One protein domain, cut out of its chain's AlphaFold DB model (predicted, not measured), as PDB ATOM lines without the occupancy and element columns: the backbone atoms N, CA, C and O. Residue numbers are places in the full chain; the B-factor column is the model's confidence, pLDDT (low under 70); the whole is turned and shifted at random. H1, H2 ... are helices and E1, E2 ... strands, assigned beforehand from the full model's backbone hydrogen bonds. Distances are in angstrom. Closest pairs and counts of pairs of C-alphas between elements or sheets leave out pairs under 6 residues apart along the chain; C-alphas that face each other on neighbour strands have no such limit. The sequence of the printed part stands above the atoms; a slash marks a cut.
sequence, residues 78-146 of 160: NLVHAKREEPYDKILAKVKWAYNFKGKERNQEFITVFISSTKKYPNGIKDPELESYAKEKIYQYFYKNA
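AT A GLANCE: This is residues 78 to 146 of the 160 residues of an uncharacterized protein of Flavobacteriaceae bacterium (UniProt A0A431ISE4). One helix, H1, crosses one face of a small, strongly twisted antiparallel sheet, making two layers; the other face is bare. The loops holding Pro 87 and Gly 103 make the two ends of an elongated outline, 42 by 24 by 19 A. The printed 69 residues, mixed in class, run E1, E2, E3, H1, with sheet order E1 - E2 - E3, a meander, each strand the antiparallel neighbour of the one before. The whole is only just loose, close to compact, with a radius of gyration of the C-alphas of 13.5 A.

IN THESE COORDINATES: E1 is residues 78 to 82, 12.6 A, from C-alpha 78 at (10.466, 8.770, -16.183). E2 is 90 to 96, 19.0 A; E3 is 110 to 117, 20.2 A. H1 is 130 to 145, 22.0 A, ending at C-alpha 145 (28.097, 11.902, -24.420).

HOW THE PARTS SIT: Hairpin E1 and E2 has N 80 and O 92 at 2.8 A; hairpin E2 and E3 has N 93 and O 113 at 2.8 A. H1 is on the sheet at a height of 8.8 A, touching E3 with closest C-alphas Ile 115 and Ala 134, 5.8 A. In H1 every O i to N i+4 pair is within hydrogen-bond range.

THE WHOLE: The printed part has no cut. Links E2 to E3 and E3 to H1 are long. Residues 85 to 86 and 102 to 108 have pLDDT under 70.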
ATOM      1  N   ASN A  78      11.593   8.108 -16.830       94.50
ATOM      2  CA  ASN A  78      10.466   8.770 -16.183       94.50
ATOM      3  C   ASN A  78      10.649  10.283 -16.266       94.50
ATOM      4  O   ASN A  78      11.733  10.799 -15.973       94.50
ATOM      5  N   LEU A  79       9.587  10.999 -16.624       94.69
ATOM      6  CA  LEU A  79       9.572  12.456 -16.590       94.69
ATOM      7  C   LEU A  79       9.282  12.946 -15.173       94.69
ATOM      8  O   LEU A  79       8.403  12.429 -14.487       94.69
ATOM      9  N   VAL A  80      10.022  13.960 -14.736       92.75
ATOM     10  CA  VAL A  80       9.859  14.577 -13.420       92.75
ATOM     11  C   VAL A  80       9.831  16.094 -13.536       92.75
ATOM     12  O   VAL A  80      10.525  16.691 -14.365       92.75
ATOM     13  N   HIS A  81       9.050  16.721 -12.660       89.62
ATOM     14  CA  HIS A  81       9.107  18.159 -12.431       89.62
ATOM     15  C   HIS A  81      10.182  18.479 -11.401       89.62
ATOM     16  O   HIS A  81      10.192  17.925 -10.303       89.62
ATOM     17  N   ALA A  82      11.074  19.397 -11.752       86.69
ATOM     18  CA  ALA A  82      11.990  20.018 -10.813       86.69
ATOM     19  C   ALA A  82      11.502  21.442 -10.544       86.69
ATOM     20  O   ALA A  82      11.719  22.342 -11.363       86.69
ATOM     21  N   LYS A  83      10.826  21.610  -9.401       80.50
ATOM     22  CA  LYS A  83      10.349  22.909  -8.924       80.50
ATOM     23  C   LYS A  83      11.527  23.823  -8.600       80.50
ATOM     24  O   LYS A  83      12.488  23.386  -7.962       80.50
ATOM     25  N   ARG A  84      11.458  25.080  -9.034       72.19
ATOM     26  CA  ARG A  84      12.408  26.146  -8.677       72.19
ATOM     27  C   ARG A  84      11.647  27.425  -8.338       72.19
ATOM     28  O   ARG A  84      10.528  27.598  -8.792       72.19
ATOM     29  N   GLU A  85      12.295  28.344  -7.625       63.66
ATOM     30  CA  GLU A  85      11.810  29.721  -7.392       63.66
ATOM     31  C   GLU A  85      11.904  30.625  -8.648       63.66
ATOM     32  O   GLU A  85      11.810  31.845  -8.569       63.66
ATOM     33  N   GLU A  86      12.106  30.031  -9.826       68.62
ATOM     34  CA  GLU A  86      12.106  30.712 -11.122       68.62
ATOM     35  C   GLU A  86      10.702  30.629 -11.751       68.62
ATOM     36  O   GLU A  86       9.942  29.719 -11.420       68.62
ATOM     37  N   PRO A  87      10.329  31.522 -12.690       76.81
ATOM     38  CA  PRO A  87       8.940  31.652 -13.149       76.81
ATOM     39  C   PRO A  87       8.351  30.404 -13.835       76.81
ATOM     40  O   PRO A  87       7.142  30.360 -14.059       76.81
ATOM     41  N   TYR A  88       9.169  29.403 -14.184       82.88
ATOM     42  CA  TYR A  88       8.729  28.159 -14.816       82.88
ATOM     43  C   TYR A  88       9.513  26.948 -14.292       82.88
ATOM     44  O   TYR A  88      10.745  26.967 -14.228       82.88
ATOM     45  N   ASP A  89       8.802  25.857 -14.011       87.94
ATOM     46  CA  ASP A  89       9.386  24.591 -13.569       87.94
ATOM     47  C   ASP A  89      10.150  23.897 -14.702       87.94
ATOM     48  O   ASP A  89       9.782  23.968 -15.882       87.94
ATOM     49  N   LYS A  90      11.209  23.165 -14.343       91.94
ATOM     50  CA  LYS A  90      11.967  22.346 -15.297       91.94
ATOM     51  C   LYS A  90      11.338  20.966 -15.430       91.94
ATOM     52  O   LYS A  90      10.924  20.354 -14.449       91.94
ATOM     53  N   ILE A  91      11.345  20.451 -16.651       94.31
ATOM     54  CA  ILE A  91      10.973  19.079 -16.979       94.31
ATOM     55  C   ILE A  91      12.265  18.316 -17.257       94.31
ATOM     56  O   ILE A  91      13.020  18.658 -18.174       94.31
ATOM     57  N   LEU A  92      12.521  17.293 -16.451       95.06
ATOM     58  CA  LEU A  92      13.701  16.439 -16.554       95.06
ATOM     59  C   LEU A  92      13.271  15.007 -16.868       95.06
ATOM     60  O   LEU A  92      12.212  14.570 -16.429       95.06
ATOM     61  N   ALA A  93      14.118  14.262 -17.568       96.19
ATOM     62  CA  ALA A  93      13.986  12.821 -17.713       96.19
ATOM     63  C   ALA A  93      15.017  12.123 -16.826       96.19
ATOM     64  O   ALA A  93      16.217  12.372 -16.945       96.19
ATOM     65  N   LYS A  94      14.546  11.233 -15.950       95.31
ATOM     66  CA  LYS A  94      15.384  10.259 -15.251       95.31
ATOM     67  C   LYS A  94      15.465   9.009 -16.113       95.31
ATOM     68  O   LYS A  94      14.509   8.239 -16.158       95.31
ATOM     69  N   VAL A  95      16.577   8.835 -16.812       94.50
ATOM     70  CA  VAL A  95      16.781   7.749 -17.774       94.50
ATOM     71  C   VAL A  95      17.609   6.652 -17.113       94.50
ATOM     72  O   VAL A  95      18.674   6.930 -16.563       94.50
ATOM     73  N   LYS A  96      17.122   5.411 -17.137       91.38
ATOM     74  CA  LYS A  96      17.807   4.264 -16.522       91.38
ATOM     75  C   LYS A  96      18.853   3.702 -17.474       91.38
ATOM     76  O   LYS A  96      18.464   3.054 -18.438       91.38
ATOM     77  N   TRP A  97      20.141   3.872 -17.193       86.44
ATOM     78  CA  TRP A  97      21.214   3.314 -18.017       86.44
ATOM     79  C   TRP A  97      21.206   1.778 -17.968       86.44
ATOM     80  O   TRP A  97      21.169   1.194 -16.884       86.44
ATOM     81  N   ALA A  98      21.213   1.122 -19.132       84.62
ATOM     82  CA  ALA A  98      20.984  -0.326 -19.222       84.62
ATOM     83  C   ALA A  98      21.942  -1.076 -20.165       84.62
ATOM     84  O   ALA A  98      21.666  -2.218 -20.520       84.62
ATOM     85  N   TYR A  99      23.055  -0.461 -20.576       84.25
ATOM     86  CA  TYR A  99      24.054  -1.114 -21.429       84.25
ATOM     87  C   TYR A  99      25.489  -0.808 -20.989       84.25
ATOM     88  O   TYR A  99      25.765   0.192 -20.324       84.25
ATOM     89  N   ASN A 100      26.417  -1.675 -21.385       78.31
ATOM     90  CA  ASN A 100      27.830  -1.533 -21.052       78.31
ATOM     91  C   ASN A 100      28.457  -0.411 -21.876       78.31
ATOM     92  O   ASN A 100      28.300  -0.366 -23.092       78.31
ATOM     93  N   PHE A 101      29.209   0.471 -21.223       72.81
ATOM     94  CA  PHE A 101      29.934   1.545 -21.896       72.81
ATOM     95  C   PHE A 101      31.413   1.468 -21.523       72.81
ATOM     96  O   PHE A 101      31.753   1.435 -20.339       72.81
ATOM     97  N   LYS A 102      32.290   1.421 -22.536       68.12
ATOM     98  CA  LYS A 102      33.749   1.256 -22.377       68.12
ATOM     99  C   LYS A 102      34.140   0.032 -21.536       68.12
ATOM    100  O   LYS A 102      34.969   0.126 -20.634       68.12
ATOM    101  N   GLY A 103      33.483  -1.102 -21.784       65.56
ATOM    102  CA  GLY A 103      33.776  -2.368 -21.100       65.56
ATOM    103  C   GLY A 103      33.408  -2.407 -19.612       65.56
ATOM    104  O   GLY A 103      33.736  -3.379 -18.941       65.56
ATOM    105  N   LYS A 104      32.730  -1.379 -19.085       68.19
ATOM    106  CA  LYS A 104      32.240  -1.357 -17.705       68.19
ATOM    107  C   LYS A 104      30.735  -1.579 -17.682       68.19
ATOM    108  O   LYS A 104      29.987  -0.834 -18.325       68.19
ATOM    109  N   GLU A 105      30.305  -2.571 -16.909       66.56
ATOM    110  CA  GLU A 105      28.912  -2.680 -16.486       66.56
ATOM    111  C   GLU A 105      28.603  -1.485 -15.586       66.56
ATOM    112  O   GLU A 105      29.170  -1.328 -14.503       66.56
ATOM    113  N   ARG A 106      27.739  -0.585 -16.058       64.12
ATOM    114  CA  ARG A 106      27.209   0.479 -15.210       64.12
ATOM    115  C   ARG A 106      25.986  -0.073 -14.498       64.12
ATOM    116  O   ARG A 106      24.939  -0.255 -15.117       64.12
ATOM    117  N   ASN A 107      26.123  -0.353 -13.206       57.41
ATOM    118  CA  ASN A 107      25.015  -0.771 -12.351       57.41
ATOM    119  C   ASN A 107      23.898   0.278 -12.372       57.41
ATOM    120  O   ASN A 107      24.039   1.293 -11.708       57.41
ATOM    121  N   GLN A 108      22.814   0.030 -13.120       63.28
ATOM    122  CA  GLN A 108      21.520   0.744 -13.119       63.28
ATOM    123  C   GLN A 108      21.566   2.242 -12.746       63.28
ATOM    124  O   GLN A 108      20.714   2.731 -12.000       63.28
ATOM    125  N   GLU A 109      22.553   2.980 -13.254       80.00
ATOM    126  CA  GLU A 109      22.710   4.394 -12.934       80.00
ATOM    127  C   GLU A 109      21.587   5.174 -13.618       80.00
ATOM    128  O   GLU A 109      21.273   4.955 -14.793       80.00
ATOM    129  N   PHE A 110      20.971   6.101 -12.890       87.75
ATOM    130  CA  PHE A 110      20.052   7.049 -13.501       87.75
ATOM    131  C   PHE A 110      20.835   8.258 -13.993       87.75
ATOM    132  O   PHE A 110      21.486   8.946 -13.207       87.75
ATOM    133  N   ILE A 111      20.718   8.557 -15.283       91.25
ATOM    134  CA  ILE A 111      21.146   9.845 -15.824       91.25
ATOM    135  C   ILE A 111      19.961  10.809 -15.801       91.25
ATOM    136  O   ILE A 111      18.813  10.427 -16.037       91.25
ATOM    137  N   THR A 112      20.238  12.073 -15.502       93.50
ATOM    138  CA  THR A 112      19.229  13.132 -15.554       93.50
ATOM    139  C   THR A 112      19.461  13.966 -16.803       93.50
ATOM    140  O   THR A 112      20.500  14.608 -16.933       93.50
ATOM    141  N   VAL A 113      18.491  13.966 -17.715       95.12
ATOM    142  CA  VAL A 113      18.537  14.740 -18.960       95.12
ATOM    143  C   VAL A 113      17.541  15.890 -18.861       95.12
ATOM    144  O   VAL A 113      16.374  15.689 -18.521       95.12
ATOM    145  N   PHE A 114      17.988  17.112 -19.144       94.44
ATOM    146  CA  PHE A 114      17.087  18.258 -19.248       94.44
ATOM    147  C   PHE A 114      16.267  18.159 -20.536       94.44
ATOM    148  O   PHE A 114      16.837  18.090 -21.625       94.44
ATOM    149  N   ILE A 115      14.938  18.172 -20.408       95.56
ATOM    150  CA  ILE A 115      14.028  18.075 -21.552       95.56
ATOM    151  C   ILE A 115      13.550  19.467 -21.954       95.56
ATOM    152  O   ILE A 115      13.779  19.908 -23.080       95.56
ATOM    153  N   SER A 116      12.873  20.164 -21.040       93.69
ATOM    154  CA  SER A 116      12.247  21.461 -21.314       93.69
ATOM    155  C   SER A 116      11.821  22.162 -20.014       93.69
ATOM    156  O   SER A 116      12.266  21.807 -18.924       93.69
ATOM    157  N   SER A 117      10.941  23.155 -20.119       91.56
ATOM    158  CA  SER A 117      10.266  23.809 -18.995       91.56
ATOM    159  C   SER A 117       8.756  23.883 -19.214       91.56
ATOM    160  O   SER A 117       8.274  23.726 -20.342       91.56
ATOM    161  N   THR A 118       8.014  24.195 -18.151       89.69
ATOM    162  CA  THR A 118       6.565  24.437 -18.223       89.69
ATOM    163  C   THR A 118       6.195  25.674 -19.041       89.69
ATOM    164  O   THR A 118       5.048  25.812 -19.443       89.69
ATOM    165  N   LYS A 119       7.163  26.534 -19.395       90.25
ATOM    166  CA  LYS A 119       6.955  27.620 -20.366       90.25
ATOM    167  C   LYS A 119       6.586  27.093 -21.754       90.25
ATOM    168  O   LYS A 119       5.723  27.657 -22.414       90.25
ATOM    169  N   LYS A 120       7.283  26.045 -22.214       90.50
ATOM    170  CA  LYS A 120       7.056  25.423 -23.530       90.50
ATOM    171  C   LYS A 120       5.941  24.376 -23.471       90.50
ATOM    172  O   LYS A 120       5.227  24.216 -24.449       90.50
ATOM    173  N   TYR A 121       5.805  23.695 -22.334       90.62
ATOM    174  CA  TYR A 121       4.785  22.673 -22.097       90.62
ATOM    175  C   TYR A 121       3.949  23.049 -20.865       90.62
ATOM    176  O   TYR A 121       4.249  22.575 -19.764       90.62
ATOM    177  N   PRO A 122       2.918  23.904 -21.011       86.88
ATOM    178  CA  PRO A 122       2.116  24.394 -19.883       86.88
ATOM    179  C   PRO A 122       1.435  23.278 -19.086       86.88
ATOM    180  O   PRO A 122       1.314  23.368 -17.867       86.88
ATOM    181  N   ASN A 123       1.073  22.179 -19.757       87.88
ATOM    182  CA  ASN A 123       0.490  20.987 -19.133       87.88
ATOM    183  C   ASN A 123       1.532  20.089 -18.433       87.88
ATOM    184  O   ASN A 123       1.192  19.051 -17.856       87.88
ATOM    185  N   GLY A 124       2.811  20.475 -18.461       87.44
ATOM    186  CA  GLY A 124       3.900  19.750 -17.823       87.44
ATOM    187  C   GLY A 124       4.035  18.324 -18.358       87.44
ATOM    188  O   GLY A 124       3.958  18.096 -19.558       87.44
ATOM    189  N   ILE A 125       4.215  17.352 -17.455       89.75
ATOM    190  CA  ILE A 125       4.399  15.934 -17.815       89.75
ATOM    191  C   ILE A 125       3.182  15.281 -18.486       89.75
ATOM    192  O   ILE A 125       3.304  14.171 -18.987       89.75
ATOM    193  N   LYS A 126       2.013  15.934 -18.463       88.06
ATOM    194  CA  LYS A 126       0.776  15.423 -19.076       88.06
ATOM    195  C   LYS A 126       0.643  15.805 -20.550       88.06
ATOM    196  O   LYS A 126      -0.352  15.454 -21.174       88.06
ATOM    197  N   ASP A 127       1.588  16.574 -21.079       89.75
ATOM    198  CA  ASP A 127       1.552  17.007 -22.465       89.75
ATOM    199  C   ASP A 127       1.811  15.821 -23.421       89.75
ATOM    200  O   ASP A 127       2.811  15.117 -23.250       89.75
ATOM    201  N   PRO A 128       0.930  15.568 -24.408       87.56
ATOM    202  CA  PRO A 128       1.012  14.384 -25.264       87.56
ATOM    203  C   PRO A 128       2.232  14.383 -26.198       87.56
ATOM    204  O   PRO A 128       2.692  13.316 -26.593       87.56
ATOM    205  N   GLU A 129       2.791  15.549 -26.532       90.94
ATOM    206  CA  GLU A 129       3.972  15.653 -27.402       90.94
ATOM    207  C   GLU A 129       5.290  15.572 -26.622       90.94
ATOM    208  O   GLU A 129       6.379  15.482 -27.197       90.94
ATOM    209  N   LEU A 130       5.225  15.617 -25.292       92.06
ATOM    210  CA  LEU A 130       6.417  15.672 -24.458       92.06
ATOM    211  C   LEU A 130       7.191  14.356 -24.455       92.06
ATOM    212  O   LEU A 130       8.415  14.388 -24.355       92.06
ATOM    213  N   GLU A 131       6.517  13.210 -24.569       91.69
ATOM    214  CA  GLU A 131       7.194  11.911 -24.571       91.69
ATOM    215  C   GLU A 131       8.080  11.739 -25.812       91.69
ATOM    216  O   GLU A 131       9.254  11.384 -25.686       91.69
ATOM    217  N   SER A 132       7.555  12.036 -27.006       91.75
ATOM    218  CA  SER A 132       8.321  11.952 -28.256       91.75
ATOM    219  C   SER A 132       9.467  12.964 -28.271       91.75
ATOM    220  O   SER A 132      10.606  12.612 -28.585       91.75
ATOM    221  N   TYR A 133       9.210  14.196 -27.823       94.12
ATOM    222  CA  TYR A 133      10.248  15.213 -27.678       94.12
ATOM    223  C   TYR A 133      11.328  14.812 -26.659       94.12
ATOM    224  O   TYR A 133      12.517  15.072 -26.868       94.12
ATOM    225  N   ALA A 134      10.946  14.153 -25.561       95.06
ATOM    226  CA  ALA A 134      11.887  13.649 -24.570       95.06
ATOM    227  C   ALA A 134      12.770  12.532 -25.138       95.06
ATOM    228  O   ALA A 134      13.982  12.581 -24.931       95.06
ATOM    229  N   LYS A 135      12.200  11.578 -25.889       94.50
ATOM    230  CA  LYS A 135      12.962  10.512 -26.568       94.50
ATOM    231  C   LYS A 135      14.049  11.095 -27.467       94.50
ATOM    232  O   LYS A 135      15.210  10.716 -27.336       94.50
ATOM    233  N   GLU A 136      13.704  12.088 -28.281       93.56
ATOM    234  CA  GLU A 136      14.658  12.773 -29.158       93.56
ATOM    235  C   GLU A 136      15.771  13.482 -28.363       93.56
ATOM    236  O   GLU A 136      16.957  13.378 -28.678       93.56
ATOM    237  N   LYS A 137      15.429  14.158 -27.258       95.12
ATOM    238  CA  LYS A 137      16.432  14.807 -26.397       95.12
ATOM    239  C   LYS A 137      17.356  13.824 -25.689       95.12
ATOM    240  O   LYS A 137      18.548  14.102 -25.550       95.12
ATOM    241  N   ILE A 138      16.829  12.687 -25.254       95.50
ATOM    242  CA  ILE A 138      17.614  11.611 -24.648       95.50
ATOM    243  C   ILE A 138      18.559  11.004 -25.688       95.50
ATOM    244  O   ILE A 138      19.741  10.810 -25.399       95.50
ATOM    245  N   TYR A 139      18.078  10.778 -26.910       93.81
ATOM    246  CA  TYR A 139      18.902  10.310 -28.016       93.81
ATOM    247  C   TYR A 139      20.075  11.259 -28.296       93.81
ATOM    248  O   TYR A 139      21.232  10.836 -28.274       93.81
ATOM    249  N   GLN A 140      19.802  12.559 -28.442       92.50
ATOM    250  CA  GLN A 140      20.830  13.591 -28.641       92.50
ATOM    251  C   GLN A 140      21.853  13.620 -27.496       92.50
ATOM    252  O   GLN A 140      23.052  13.793 -27.724       92.50
ATOM    253  N   TYR A 141      21.394  13.429 -26.254       93.31
ATOM    254  CA  TYR A 141      22.284  13.316 -25.104       93.31
ATOM    255  C   TYR A 141      23.221  12.111 -25.237       93.31
ATOM    256  O   TYR A 141      24.428  12.262 -25.039       93.31
ATOM    257  N   PHE A 142      22.698  10.933 -25.581       91.44
ATOM    258  CA  PHE A 142      23.523   9.742 -25.769       91.44
ATOM    259  C   PHE A 142      24.494   9.893 -26.936       91.44
ATOM    260  O   PHE A 142      25.663   9.572 -26.769       91.44
ATOM    261  N   TYR A 143      24.047  10.425 -28.073       89.50
ATOM    262  CA  TYR A 143      24.896  10.657 -29.242       89.50
ATOM    263  C   TYR A 143      26.112  11.527 -28.895       89.50
ATOM    264  O   TYR A 143      27.246  11.193 -29.225       89.50
ATOM    265  N   LYS A 144      25.896  12.601 -28.125       89.94
ATOM    266  CA  LYS A 144      26.963  13.520 -27.713       89.94
ATOM    267  C   LYS A 144      27.895  12.949 -26.638       89.94
ATOM    268  O   LYS A 144      29.093  13.209 -26.671       89.94
ATOM    269  N   ASN A 145      27.349  12.257 -25.636       88.75
ATOM    270  CA  ASN A 145      28.097  11.902 -24.420       88.75
ATOM    271  C   ASN A 145      28.574  10.443 -24.389       88.75
ATOM    272  O   ASN A 145      29.438  10.095 -23.584       88.75
ATOM    273  N   ALA A 146      28.016   9.588 -25.242       87.81
ATOM    274  CA  ALA A 146      28.362   8.180 -25.357       87.81
ATOM    275  C   ALA A 146      28.332   7.760 -26.835       87.81
ATOM    276  O   ALA A 146      27.351   7.151 -27.270       87.81
TER     277      ALA A 146